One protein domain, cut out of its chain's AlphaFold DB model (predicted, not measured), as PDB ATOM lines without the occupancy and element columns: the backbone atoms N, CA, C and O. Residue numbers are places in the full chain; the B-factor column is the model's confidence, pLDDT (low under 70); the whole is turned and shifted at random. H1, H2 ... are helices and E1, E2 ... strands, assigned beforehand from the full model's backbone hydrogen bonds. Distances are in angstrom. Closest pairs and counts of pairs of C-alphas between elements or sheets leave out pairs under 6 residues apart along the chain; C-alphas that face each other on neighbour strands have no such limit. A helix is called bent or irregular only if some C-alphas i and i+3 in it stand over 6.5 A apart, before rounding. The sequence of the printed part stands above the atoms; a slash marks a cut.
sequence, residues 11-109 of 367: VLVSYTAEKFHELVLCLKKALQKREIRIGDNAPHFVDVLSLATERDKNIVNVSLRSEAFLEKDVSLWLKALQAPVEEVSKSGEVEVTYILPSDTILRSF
ATOM      1  N   VAL A  11      26.776  40.873  30.948       92.06
ATOM      2  CA  VAL A  11      27.432  41.229  29.692       92.06
ATOM      3  C   VAL A  11      26.748  40.447  28.576       92.06
ATOM      4  O   VAL A  11      26.682  39.219  28.628       92.06
ATOM      5  N   LEU A  12      26.210  41.143  27.579       92.94
ATOM      6  CA  LEU A  12      25.748  40.517  26.344       92.94
ATOM      7  C   LEU A  12      26.945  40.357  25.406       92.94
ATOM      8  O   LEU A  12      27.691  41.305  25.180       92.94
ATOM      9  N   VAL A  13      27.122  39.160  24.867       94.69
ATOM     10  CA  VAL A  13      28.256  38.802  24.018       94.69
ATOM     11  C   VAL A  13      27.745  38.156  22.744       94.69
ATOM     12  O   VAL A  13      26.890  37.272  22.791       94.69
ATOM     13  N   SER A  14      28.277  38.582  21.607       95.12
ATOM     14  CA  SER A  14      28.026  37.958  20.312       95.12
ATOM     15  C   SER A  14      29.244  37.140  19.905       95.12
ATOM     16  O   SER A  14      30.366  37.643  19.906       95.12
ATOM     17  N   TYR A  15      29.010  35.882  19.549       96.06
ATOM     18  CA  TYR A  15      30.026  34.957  19.065       96.06
ATOM     19  C   TYR A  15      29.748  34.559  17.617       96.06
ATOM     20  O   TYR A  15      28.595  34.328  17.239       96.06
ATOM     21  N   THR A  16      30.811  34.393  16.841       95.06
ATOM     22  CA  THR A  16      30.839  33.633  15.585       95.06
ATOM     23  C   THR A  16      31.846  32.495  15.735       95.06
ATOM     24  O   THR A  16      32.721  32.530  16.601       95.06
ATOM     25  N   ALA A  17      31.702  31.435  14.943       94.56
ATOM     26  CA  ALA A  17      32.668  30.342  14.933       94.56
ATOM     27  C   ALA A  17      32.657  29.615  13.592       94.56
ATOM     28  O   ALA A  17      31.591  29.460  12.988       94.56
ATOM     29  N   GLU A  18      33.809  29.075  13.187       92.75
ATOM     30  CA  GLU A  18      33.914  28.172  12.030       92.75
ATOM     31  C   GLU A  18      32.942  26.995  12.170       92.75
ATOM     32  O   GLU A  18      32.237  26.607  11.237       92.75
ATOM     33  N   LYS A  19      32.850  26.461  13.391       93.69
ATOM     34  CA  LYS A  19      31.967  25.354  13.749       93.69
ATOM     35  C   LYS A  19      30.695  25.856  14.426       93.69
ATOM     36  O   LYS A  19      30.394  25.505  15.567       93.69
ATOM     37  N   PHE A  20      29.917  26.668  13.710       94.44
ATOM     38  CA  PHE A  20      28.708  27.314  14.241       94.44
ATOM     39  C   PHE A  20      27.730  26.347  14.937       94.44
ATOM     40  O   PHE A  20      27.191  26.651  16.002       94.44
ATOM     41  N   HIS A  21      27.504  25.154  14.375       93.88
ATOM     42  CA  HIS A  21      26.614  24.169  15.000       93.88
ATOM     43  C   HIS A  21      27.147  23.671  16.354       93.88
ATOM     44  O   HIS A  21      26.379  23.553  17.312       93.88
ATOM     45  N   GLU A  22      28.457  23.428  16.451       94.94
ATOM     46  CA  GLU A  22      29.117  23.003  17.690       94.94
ATOM     47  C   GLU A  22      29.084  24.113  18.743       94.94
ATOM     48  O   GLU A  22      28.766  23.834  19.897       94.94
ATOM     49  N   LEU A  23      29.280  25.373  18.338       94.94
ATOM     50  CA  LEU A  23      29.109  26.552  19.193       94.94
ATOM     51  C   LEU A  23      27.719  26.602  19.832       94.94
ATOM     52  O   LEU A  23      27.598  26.704  21.054       94.94
ATOM     53  N   VAL A  24      26.660  26.466  19.030       94.56
ATOM     54  CA  VAL A  24      25.282  26.477  19.545       94.56
ATOM     55  C   VAL A  24      25.044  25.324  20.525       94.56
ATOM     56  O   VAL A  24      24.380  25.513  21.546       94.56
ATOM     57  N   LEU A  25      25.561  24.125  20.239       93.94
ATOM     58  CA  LEU A  25      25.431  22.977  21.139       93.94
ATOM     59  C   LEU A  25      26.206  23.181  22.447       93.94
ATOM     60  O   LEU A  25      25.661  22.900  23.517       93.94
ATOM     61  N   CYS A  26      27.440  23.682  22.373       92.56
ATOM     62  CA  CYS A  26      28.290  23.958  23.528       92.56
ATOM     63  C   CYS A  26      27.623  24.984  24.457       92.56
ATOM     64  O   CYS A  26      27.391  24.704  25.634       92.56
ATOM     65  N   LEU A  27      27.156  26.104  23.901       92.31
ATOM     66  CA  LEU A  27      26.488  27.152  24.669       92.31
ATOM     67  C   LEU A  27      25.128  26.714  25.245       92.31
ATOM     68  O   LEU A  27      24.750  27.139  26.334       92.31
ATOM     69  N   LYS A  28      24.391  25.819  24.572       92.69
ATOM     70  CA  LYS A  28      23.177  25.209  25.148       92.69
ATOM     71  C   LYS A  28      23.488  24.313  26.346       92.69
ATOM     72  O   LYS A  28      22.739  24.337  27.321       92.69
ATOM     73  N   LYS A  29      24.572  23.531  26.290       91.12
ATOM     74  CA  LYS A  29      25.036  22.737  27.442       91.12
ATOM     75  C   LYS A  29      25.466  23.654  28.590       91.12
ATOM     76  O   LYS A  29      25.122  23.391  29.737       91.12
ATOM     77  N   ALA A  30      26.179  24.734  28.281       89.06
ATOM     78  CA  ALA A  30      26.579  25.755  29.244       89.06
ATOM     79  C   ALA A  30      25.370  26.405  29.949       89.06
ATOM     80  O   ALA A  30      25.323  26.430  31.176       89.06
ATOM     81  N   LEU A  31      24.343  26.806  29.190       89.25
ATOM     82  CA  LEU A  31      23.070  27.331  29.710       89.25
ATOM     83  C   LEU A  31      22.358  26.352  30.666       89.25
ATOM     84  O   LEU A  31      21.724  26.772  31.630       89.25
ATOM     85  N   GLN A  32      22.464  25.038  30.432       88.94
ATOM     86  CA  GLN A  32      21.903  24.025  31.336       88.94
ATOM     87  C   GLN A  32      22.713  23.868  32.630       88.94
ATOM     88  O   GLN A  32      22.127  23.617  33.681       88.94
ATOM     89  N   LYS A  33      24.042  24.000  32.557       81.69
ATOM     90  CA  LYS A  33      24.945  23.864  33.710       81.69
ATOM     91  C   LYS A  33      24.912  25.074  34.648       81.69
ATOM     92  O   LYS A  33      25.204  24.890  35.824       81.69
ATOM     93  N   ARG A  34      24.554  26.266  34.147       69.31
ATOM     94  CA  ARG A  34      24.477  27.569  34.851       69.31
ATOM     95  C   ARG A  34      25.755  28.081  35.518       69.31
ATOM     96  O   ARG A  34      25.862  29.274  35.723       69.31
ATOM     97  N   GLU A  35      26.736  27.249  35.834       78.19
ATOM     98  CA  GLU A  35      28.012  27.711  36.383       78.19
ATOM     99  C   GLU A  35      29.172  26.993  35.693       78.19
ATOM    100  O   GLU A  35      29.319  25.770  35.760       78.19
ATOM    101  N   ILE A  36      29.998  27.772  34.998       82.00
ATOM    102  CA  ILE A  36      31.208  27.317  34.312       82.00
ATOM    103  C   ILE A  36      32.405  27.892  35.053       82.00
ATOM    104  O   ILE A  36      32.483  29.104  35.239       82.00
ATOM    105  N   ARG A  37      33.340  27.039  35.470       82.19
ATOM    106  CA  ARG A  37      34.574  27.482  36.131       82.19
ATOM    107  C   ARG A  37      35.493  28.206  35.156       82.19
ATOM    108  O   ARG A  37      35.629  27.785  34.010       82.19
ATOM    109  N   ILE A  38      36.151  29.253  35.642       81.19
ATOM    110  CA  ILE A  38      37.157  30.000  34.890       81.19
ATOM    111  C   ILE A  38      38.556  29.487  35.266       81.19
ATOM    112  O   ILE A  38      39.080  29.827  36.322       81.19
ATOM    113  N   GLY A  39      39.187  28.694  34.394       65.50
ATOM    114  CA  GLY A  39      40.536  28.152  34.617       65.50
ATOM    115  C   GLY A  39      40.636  27.099  35.735       65.50
ATOM    116  O   GLY A  39      39.659  26.776  36.410       65.50
ATOM    117  N   ASP A  40      41.843  26.557  35.925       59.38
ATOM    118  CA  ASP A  40      42.061  25.376  36.778       59.38
ATOM    119  C   ASP A  40      42.073  25.678  38.291       59.38
ATOM    120  O   ASP A  40      41.808  24.783  39.091       59.38
ATOM    121  N   ASN A  41      42.332  26.932  38.692       51.91
ATOM    122  CA  ASN A  41      42.566  27.329  40.093       51.91
ATOM    123  C   ASN A  41      41.772  28.569  40.573       51.91
ATOM    124  O   ASN A  41      42.073  29.084  41.649       51.91
ATOM    125  N   ALA A  42      40.789  29.085  39.824       57.12
ATOM    126  CA  ALA A  42      40.118  30.340  40.194       57.12
ATOM    127  C   ALA A  42      38.767  30.127  40.915       57.12
ATOM    128  O   ALA A  42      38.028  29.201  40.572       57.12
ATOM    129  N   PRO A  43      38.384  31.007  41.864       69.56
ATOM    130  CA  PRO A  43      37.069  30.986  42.515       69.56
ATOM    131  C   PRO A  43      35.939  31.522  41.616       69.56
ATOM    132  O   PRO A  43      34.792  31.580  42.051       69.56
ATOM    133  N   HIS A  44      36.246  31.943  40.386       79.19
ATOM    134  CA  HIS A  44      35.302  32.645  39.523       79.19
ATOM    135  C   HIS A  44      34.516  31.693  38.617       79.19
ATOM    136  O   HIS A  44      35.052  30.731  38.055       79.19
ATOM    137  N   PHE A  45      33.239  32.025  38.429       84.81
ATOM    138  CA  PHE A  45      32.307  31.283  37.590       84.81
ATOM    139  C   PHE A  45      31.636  32.200  36.573       84.81
ATOM    140  O   PHE A  45      31.408  33.381  36.840       84.81
ATOM    141  N   VAL A  46      31.280  31.644  35.420       88.62
ATOM    142  CA  VAL A  46      30.436  32.289  34.412       88.62
ATOM    143  C   VAL A  46      29.102  31.567  34.346       88.62
ATOM    144  O   VAL A  46      29.054  30.350  34.154       88.62
ATOM    145  N   ASP A  47      28.030  32.336  34.463       90.19
ATOM    146  CA  ASP A  47      26.660  31.889  34.270       90.19
ATOM    147  C   ASP A  47      26.143  32.352  32.911       90.19
ATOM    148  O   ASP A  47      26.175  33.540  32.579       90.19
ATOM    149  N   VAL A  48      25.679  31.391  32.115       90.62
ATOM    150  CA  VAL A  48      25.026  31.644  30.834       90.62
ATOM    151  C   VAL A  48      23.535  31.768  31.102       90.62
ATOM    152  O   VAL A  48      22.861  30.774  31.347       90.62
ATOM    153  N   LEU A  49      23.013  32.991  31.033       89.69
ATOM    154  CA  LEU A  49      21.634  33.308  31.409       89.69
ATOM    155  C   LEU A  49      20.643  33.084  30.268       89.69
ATOM    156  O   LEU A  49      19.516  32.638  30.478       89.69
ATOM    157  N   SER A  50      21.049  33.428  29.049       90.50
ATOM    158  CA  SER A  50      20.204  33.313  27.863       90.50
ATOM    159  C   SER A  50      21.040  33.168  26.605       90.50
ATOM    160  O   SER A  50      22.170  33.647  26.545       90.50
ATOM    161  N   LEU A  51      20.441  32.573  25.576       92.38
ATOM    162  CA  LEU A  51      21.050  32.391  24.266       92.38
ATOM    163  C   LEU A  51      20.023  32.646  23.159       92.38
ATOM    164  O   LEU A  51      18.908  32.127  23.214       92.38
ATOM    165  N   ALA A  52      20.426  33.390  22.135       92.06
ATOM    166  CA  ALA A  52      19.684  33.606  20.898       92.06
ATOM    167  C   ALA A  52      20.606  33.400  19.688       92.06
ATOM    168  O   ALA A  52      21.797  33.683  19.752       92.06
ATOM    169  N   THR A  53      20.069  32.905  18.573       91.62
ATOM    170  CA  THR A  53      20.858  32.621  17.360       91.62
ATOM    171  C   THR A  53      20.311  33.380  16.160       91.62
ATOM    172  O   THR A  53      19.121  33.270  15.871       91.62
ATOM    173  N   GLU A  54      21.183  34.041  15.408       88.81
ATOM    174  CA  GLU A  54      20.900  34.614  14.089       88.81
ATOM    175  C   GLU A  54      21.553  33.728  13.025       88.81
ATOM    176  O   GLU A  54      22.702  33.935  12.634       88.81
ATOM    177  N   ARG A  55      20.829  32.689  12.587       82.12
ATOM    178  CA  ARG A  55      21.389  31.644  11.712       82.12
ATOM    179  C   ARG A  55      21.904  32.184  10.383       82.12
ATOM    180  O   ARG A  55      22.969  31.767   9.958       82.12
ATOM    181  N   ASP A  56      21.200  33.134   9.778       85.19
ATOM    182  CA  ASP A  56      21.581  33.686   8.470       85.19
ATOM    183  C   ASP A  56      22.914  34.451   8.506       85.19
ATOM    184  O   ASP A  56      23.535  34.663   7.469       85.19
ATOM    185  N   LYS A  57      23.367  34.850   9.701       83.25
ATOM    186  CA  LYS A  57      24.637  35.553   9.923       83.25
ATOM    187  C   LYS A  57      25.676  34.708  10.659       83.25
ATOM    188  O   LYS A  57      26.758  35.208  10.935       83.25
ATOM    189  N   ASN A  58      25.352  33.462  11.013       91.50
ATOM    190  CA  ASN A  58      26.171  32.610  11.883       91.50
ATOM    191  C   ASN A  58      26.566  33.276  13.219       91.50
ATOM    192  O   ASN A  58      27.667  33.055  13.722       91.50
ATOM    193  N   ILE A  59      25.660  34.060  13.818       93.38
ATOM    194  CA  ILE A  59      25.894  34.742  15.104       93.38
ATOM    195  C   ILE A  59      25.110  34.058  16.229       93.38
ATOM    196  O   ILE A  59      23.934  33.706  16.075       93.38
ATOM    197  N   VAL A  60      25.752  33.905  17.389       94.88
ATOM    198  CA  VAL A  60      25.114  33.503  18.646       94.88
ATOM    199  C   VAL A  60      25.259  34.624  19.670       94.88
ATOM    200  O   VAL A  60      26.368  34.974  20.055       94.88
ATOM    201  N   ASN A  61      24.135  35.165  20.129       94.38
ATOM    202  CA  ASN A  61      24.074  36.172  21.181       94.38
ATOM    203  C   ASN A  61      23.836  35.485  22.526       94.38
ATOM    204  O   ASN A  61      22.902  34.689  22.664       94.38
ATOM    205  N   VAL A  62      24.663  35.794  23.517       94.12
ATOM    206  CA  VAL A  62      24.681  35.137  24.823       94.12
ATOM    207  C   VAL A  62      24.719  36.188  25.919       94.12
ATOM    208  O   VAL A  62      25.557  37.081  25.892       94.12
ATOM    209  N   SER A  63      23.839  36.070  26.907       93.12
ATOM    210  CA  SER A  63      23.912  36.894  28.118       93.12
ATOM    211  C   SER A  63      24.712  36.145  29.171       93.12
ATOM    212  O   SER A  63      24.298  35.069  29.605       93.12
ATOM    213  N   LEU A  64      25.838  36.715  29.583       92.75
ATOM    214  CA  LEU A  64      26.733  36.164  30.591       92.75
ATOM    215  C   LEU A  64      26.642  36.966  31.886       92.75
ATOM    216  O   LEU A  64      26.502  38.188  31.864       92.75
ATOM    217  N   ARG A  65      26.778  36.293  33.023       90.50
ATOM    218  CA  ARG A  65      26.974  36.918  34.333       90.50
ATOM    219  C   ARG A  65      28.181  36.287  35.004       90.50
ATOM    220  O   ARG A  65      28.288  35.069  35.064       90.50
ATOM    221  N   SER A  66      29.076  37.116  35.518       87.69
ATOM    222  CA  SER A  66      30.248  36.663  36.258       87.69
ATOM    223  C   SER A  66      30.751  37.785  37.157       87.69
ATOM    224  O   SER A  66      30.735  38.945  36.750       87.69
ATOM    225  N   GLU A  67      31.235  37.438  38.349       83.62
ATOM    226  CA  GLU A  67      31.991  38.364  39.204       83.62
ATOM    227  C   GLU A  67      33.280  38.829  38.516       83.62
ATOM    228  O   GLU A  67      33.696  39.964  38.712       83.62
ATOM    229  N   ALA A  68      33.836  38.015  37.609       85.88
ATOM    230  CA  ALA A  68      34.971  38.385  36.767       85.88
ATOM    231  C   ALA A  68      34.751  39.687  35.986       85.88
ATOM    232  O   ALA A  68      35.707  40.408  35.726       85.88
ATOM    233  N   PHE A  69      33.505  40.001  35.611       87.25
ATOM    234  CA  PHE A  69      33.198  41.240  34.894       87.25
ATOM    235  C   PHE A  69      33.170  42.480  35.799       87.25
ATOM    236  O   PHE A  69      33.101  43.602  35.307       87.25
ATOM    237  N   LEU A  70      33.193  42.292  37.118       82.81
ATOM    238  CA  LEU A  70      33.297  43.366  38.108       82.81
ATOM    239  C   LEU A  70      34.730  43.547  38.590       82.81
ATOM    240  O   LEU A  70      35.099  44.644  39.008       82.81
ATOM    241  N   GLU A  71      35.531  42.489  38.491       83.88
ATOM    242  CA  GLU A  71      36.967  42.582  38.671       83.88
ATOM    243  C   GLU A  71      37.563  43.489  37.593       83.88
ATOM    244  O   GLU A  71      37.267  43.388  36.395       83.88
ATOM    245  N   LYS A  72      38.428  44.397  38.035       82.19
ATOM    246  CA  LYS A  72      39.153  45.333  37.176       82.19
ATOM    247  C   LYS A  72      40.372  44.656  36.546       82.19
ATOM    248  O   LYS A  72      41.488  45.144  36.663       82.19
ATOM    249  N   ASP A  73      40.134  43.534  35.871       86.38
ATOM    250  CA  ASP A  73      41.156  42.718  35.214       86.38
ATOM    251  C   ASP A  73      40.649  42.231  33.846       86.38
ATOM    252  O   ASP A  73      39.815  41.329  33.739       86.38
ATOM    253  N   VAL A  74      41.180  42.818  32.772       84.19
ATOM    254  CA  VAL A  74      40.804  42.456  31.396       84.19
ATOM    255  C   VAL A  74      41.269  41.043  31.023       84.19
ATOM    256  O   VAL A  74      40.593  40.365  30.248       84.19
ATOM    257  N   SER A  75      42.356  40.542  31.613       84.69
ATOM    258  CA  SER A  75      42.788  39.151  31.435       84.69
ATOM    259  C   SER A  75      41.729  38.185  31.965       84.69
ATOM    260  O   SER A  75      41.385  37.189  31.320       84.69
ATOM    261  N   LEU A  76      41.136  38.514  33.116       87.56
ATOM    262  CA  LEU A  76      40.050  37.730  33.693       87.56
ATOM    263  C   LEU A  76      38.764  37.814  32.856       87.56
ATOM    264  O   LEU A  76      38.095  36.793  32.670       87.56
ATOM    265  N   TRP A  77      38.453  38.976  32.276       89.81
ATOM    266  CA  TRP A  77      37.358  39.103  31.309       89.81
ATOM    267  C   TRP A  77      37.551  38.185  30.103       89.81
ATOM    268  O   TRP A  77      36.617  37.491  29.712       89.81
ATOM    269  N   LEU A  78      38.754  38.135  29.527       89.75
ATOM    270  CA  LEU A  78      39.034  37.284  28.367       89.75
ATOM    271  C   LEU A  78      38.835  35.802  28.693       89.75
ATOM    272  O   LEU A  78      38.208  35.086  27.912       89.75
ATOM    273  N   LYS A  79      39.251  35.363  29.887       89.69
ATOM    274  CA  LYS A  79      38.951  34.012  30.386       89.69
ATOM    275  C   LYS A  79      37.448  33.774  30.530       89.69
ATOM    276  O   LYS A  79      36.954  32.723  30.128       89.69
ATOM    277  N   ALA A  80      36.713  34.740  31.083       91.81
ATOM    278  CA  ALA A  80      35.265  34.640  31.262       91.81
ATOM    279  C   ALA A  80      34.513  34.559  29.922       91.81
ATOM    280  O   ALA A  80      33.542  33.814  29.796       91.81
ATOM    281  N   LEU A  81      34.973  35.292  28.905       93.44
ATOM    282  CA  LEU A  81      34.408  35.263  27.556       93.44
ATOM    283  C   LEU A  81      34.734  33.956  26.819       93.44
ATOM    284  O   LEU A  81      33.911  33.488  26.032       93.44
ATOM    285  N   GLN A  82      35.900  33.358  27.069       92.88
ATOM    286  CA  GLN A  82      36.309  32.099  26.446       92.88
ATOM    287  C   GLN A  82      35.664  30.871  27.103       92.88
ATOM    288  O   GLN A  82      35.295  29.931  26.400       92.88
ATOM    289  N   ALA A  83      35.507  30.858  28.430       91.94
ATOM    290  CA  ALA A  83      35.092  29.669  29.183       91.94
ATOM    291  C   ALA A  83      33.831  28.955  28.630       91.94
ATOM    292  O   ALA A  83      33.845  27.727  28.528       91.94
ATOM    293  N   PRO A  84      32.758  29.652  28.194       92.00
ATOM    294  CA  PRO A  84      31.568  28.997  27.642       92.00
ATOM    295  C   PRO A  84      31.769  28.336  26.271       92.00
ATOM    296  O   PRO A  84      30.922  27.550  25.848       92.00
ATOM    297  N   VAL A  85      32.848  28.680  25.566       92.94
ATOM    298  CA  VAL A  85      33.130  28.283  24.177       92.94
ATOM    299  C   VAL A  85      34.474  27.567  24.030       92.94
ATOM    300  O   VAL A  85      34.911  27.285  22.915       92.94
ATOM    301  N   GLU A  86      35.122  27.237  25.149       91.75
ATOM    302  CA  GLU A  86      36.492  26.726  25.194       91.75
ATOM    303  C   GLU A  86      36.674  25.455  24.343       91.75
ATOM    304  O   GLU A  86      37.634  25.345  23.580       91.75
ATOM    305  N   GLU A  87      35.721  24.519  24.416       90.00
ATOM    306  CA  GLU A  87      35.722  23.271  23.633       90.00
ATOM    307  C   GLU A  87      35.751  23.545  22.123       90.00
ATOM    308  O   GLU A  87      36.465  22.876  21.373       90.00
ATOM    309  N   VAL A  88      35.017  24.569  21.680       91.50
ATOM    310  CA  VAL A  88      34.982  24.962  20.271       91.50
ATOM    311  C   VAL A  88      36.292  25.631  19.893       91.50
ATOM    312  O   VAL A  88      36.898  25.184  18.929       91.50
ATOM    313  N   SER A  89      36.799  26.576  20.700       90.19
ATOM    314  CA  SER A  89      38.097  27.225  20.436       90.19
ATOM    315  C   SER A  89      39.264  26.228  20.369       90.19
ATOM    316  O   SER A  89      40.195  26.384  19.587       90.19
ATOM    317  N   LYS A  90      39.211  25.116  21.113       91.19
ATOM    318  CA  LYS A  90      40.236  24.061  21.018       91.19
ATOM    319  C   LYS A  90      40.232  23.328  19.674       91.19
ATOM    320  O   LYS A  90      41.239  22.716  19.328       91.19
ATOM    321  N   SER A  91      39.119  23.342  18.940       90.94
ATOM    322  CA  SER A  91      38.932  22.532  17.731       90.94
ATOM    323  C   SER A  91      38.596  23.321  16.459       90.94
ATOM    324  O   SER A  91      38.548  22.709  15.390       90.94
ATOM    325  N   GLY A  92      38.362  24.630  16.558       91.75
ATOM    326  CA  GLY A  92      38.126  25.567  15.457       91.75
ATOM    327  C   GLY A  92      38.109  27.012  15.962       91.75
ATOM    328  O   GLY A  92      38.068  27.242  17.170       91.75
ATOM    329  N   GLU A  93      38.145  27.986  15.059       94.50
ATOM    330  CA  GLU A  93      38.166  29.399  15.457       94.50
ATOM    331  C   GLU A  93      36.805  29.871  15.987       94.50
ATOM    332  O   GLU A  93      35.745  29.580  15.418       94.50
ATOM    333  N   VAL A  94      36.849  30.610  17.098       95.31
ATOM    334  CA  VAL A  94      35.725  31.326  17.704       95.31
ATOM    335  C   VAL A  94      36.114  32.789  17.831       95.31
ATOM    336  O   VAL A  94      37.167  33.102  18.380       95.31
ATOM    337  N   GLU A  95      35.253  33.689  17.381       94.25
ATOM    338  CA  GLU A  95      35.464  35.126  17.499       94.25
ATOM    339  C   GLU A  95      34.358  35.763  18.345       94.25
ATOM    340  O   GLU A  95      33.167  35.506  18.152       94.25
ATOM    341  N   VAL A  96      34.754  36.627  19.281       94.56
ATOM    342  CA  VAL A  96      33.840  37.531  19.981       94.56
ATOM    343  C   VAL A  96      33.652  38.787  19.141       94.56
ATOM    344  O   VAL A  96      34.503  39.682  19.112       94.56
ATOM    345  N   THR A  97      32.511  38.873  18.469       90.88
ATOM    346  CA  THR A  97      32.222  39.954  17.523       90.88
ATOM    347  C   THR A  97      31.686  41.210  18.185       90.88
ATOM    348  O   THR A  97      31.917  42.309  17.680       90.88
ATOM    349  N   TYR A  98      31.008  41.065  19.323       90.50
ATOM    350  CA  TYR A  98      30.453  42.191  20.062       90.50
ATOM    351  C   TYR A  98      30.393  41.896  21.559       90.50
ATOM    352  O   TYR A  98      30.104  40.771  21.971       90.50
ATOM    353  N   ILE A  99      30.632  42.925  22.370       91.56
ATOM    354  CA  ILE A  99      30.539  42.885  23.829       91.56
ATOM    355  C   ILE A  99      29.734  44.109  24.260       91.56
ATOM    356  O   ILE A  99      30.054  45.236  23.891       91.56
ATOM    357  N   LEU A 100      28.701  43.887  25.063       90.12
ATOM    358  CA  LEU A 100      27.852  44.928  25.622       90.12
ATOM    359  C   LEU A 100      27.701  44.707  27.130       90.12
ATOM    360  O   LEU A 100      26.838  43.936  27.563       90.12
ATOM    361  N   PRO A 101      28.547  45.353  27.945       89.19
ATOM    362  CA  PRO A 101      28.426  45.314  29.393       89.19
ATOM    363  C   PRO A 101      27.240  46.158  29.869       89.19
ATOM    364  O   PRO A 101      26.861  47.139  29.229       89.19
ATOM    365  N   SER A 102      26.667  45.804  31.017       86.44
ATOM    366  CA  SER A 102      25.642  46.632  31.666       86.44
ATOM    367  C   SER A 102      26.185  47.994  32.108       86.44
ATOM    368  O   SER A 102      27.369  48.134  32.414       86.44
ATOM    369  N   ASP A 103      25.300  48.986  32.242       82.25
ATOM    370  CA  ASP A 103      25.658  50.337  32.699       82.25
ATOM    371  C   ASP A 103      26.413  50.348  34.035       82.25
ATOM    372  O   ASP A 103      27.252  51.215  34.265       82.25
ATOM    373  N   THR A 104      26.110  49.407  34.932       83.31
ATOM    374  CA  THR A 104      26.787  49.313  36.234       83.31
ATOM    375  C   THR A 104      28.242  48.887  36.064       83.31
ATOM    376  O   THR A 104      29.119  49.517  36.647       83.31
ATOM    377  N   ILE A 105      28.496  47.886  35.212       86.69
ATOM    378  CA  ILE A 105      29.852  47.463  34.851       86.69
ATOM    379  C   ILE A 105      30.581  48.614  34.158       86.69
ATOM    380  O   ILE A 105      31.675  48.980  34.553       86.69
ATOM    381  N   LEU A 106      29.970  49.259  33.163       83.75
ATOM    382  CA  LEU A 106      30.626  50.354  32.440       83.75
ATOM    383  C   LEU A 106      31.027  51.515  33.356       83.75
ATOM    384  O   LEU A 106      32.094  52.096  33.183       83.75
ATOM    385  N   ARG A 107      30.191  51.853  34.344       82.50
ATOM    386  CA  ARG A 107      30.458  52.943  35.294       82.50
ATOM    387  C   ARG A 107      31.550  52.623  36.313       82.50
ATOM    388  O   ARG A 107      32.018  53.559  36.959       82.50
ATOM    389  N   SER A 108      31.944  51.360  36.490       85.38
ATOM    390  CA  SER A 108      33.015  51.011  37.432       85.38
ATOM    391  C   SER A 108      34.416  51.269  36.879       85.38
ATOM    392  O   SER A 108      35.340  51.432  37.675       85.38
ATOM    393  N   PHE A 109      34.591  51.335  35.557       86.94
ATOM    394  CA  PHE A 109      35.874  51.640  34.908       86.94
ATOM    395  C   PHE A 109      36.014  53.143  34.685       86.94
ATOM    396  O   PHE A 109      35.049  53.783  34.278       86.94
TER     397      PHE A 109
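Overview. This is residues 11 to 109 of the 367 residues of an uncharacterized protein of Candidatus Bathyarchaeota archaeon (UniProt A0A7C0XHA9). A strongly twisted sheet of four strands, E2, E3, E1 and E4, curls round the kinked helix H2, and helix H1 packs on the same face of the sheet, covering mainly its E2 and E3 side. The short helix H3 follows E4 beyond the sheet, and the other face of the sheet has no named helix on it. The printed part has 99 residues with three named helices and four named strands, along the chain E1 H1 E2 E3 H2 E4 H3; the sheet is antiparallel, and the class is mixed, helices and strands. The whole is compact and rounded, with a radius of gyration of the C-alphas of 12.8 A and spans of 35 by 29 by 22 A.

Arrangement. The sheet runs, strand beside strand, E2, E3, E1, E4; in it E1, residues 11 to 17, is an inner strand between E3, residues 59 to 65, and the edge strand E4, residues 94 to 101. E1 is antiparallel to E4, with N 14 and O 98 within hydrogen-bond range at 2.9 A, and to E3, with N 13 and O 62 at 2.8 A. The other edge strand, E2, residues 45 to 54, forms a hairpin with E3, with N 52 and O 61 at 2.8 A. H1, residues 20 to 33, is on the sheet at a height over the sheet of 8.4 A and runs along the strands, at 18 degrees to E3 on the local plane; the closest C-alphas of H1 and E2 are those of Leu 31 and Val 48, 4.9 A apart. H2, residues 74 to 89, is on the same face; its closest C-alphas to E2 are Ala 80 to Val 46, 6.2 A. H2 touches H1 with residues 84 to 88 alone, at a steep tilt of 67 degrees, opposite ways; the closest C-alphas, of Ala 30 and Pro 84, are 6.2 A apart. E1, H1, E2 and E3, H2, E4 are split strand-helix-strand units, each with another strand between its two strands, and both crossovers are right-handed. H3, residues 103 to 108, is apart from H1 and H2. Every O i to N i+4 pair is within hydrogen-bond range in H1 and H3; in H2 it is 8 of 12.

Along the chain. E1 starts at C-alpha 11 (27.432, 41.229, 29.692) and is 19.1 A long; H1 is 20.1 A. E2, 26.3 A, bends by 57 degrees at residue 49; E3 is 19.4 A. H2, 19.0 A from C-alpha 74 (40.804, 42.456, 31.396), has a kink of 63 degrees near residue 83 and is irregular, with C-alphas 84 and 87 8.1 A apart. E4, 19.6 A, bends by 57 degrees at residue 97. H3, 8.8 A, ends at C-alpha 108 (33.015, 51.011, 37.432).

Size, cuts and confidence. The C-alphas of Asn 41 and Asp 56 are the two farthest apart, 38.5 A. The printed part has no cut. The link from H1 to E2 is long, with 11 residues; its residues 36 to 37 pair antiparallel with residues 45 to 46 of E2. The mean pLDDT of the printed part is 88.0; residue 34 and residues 39 to 43 are under 70.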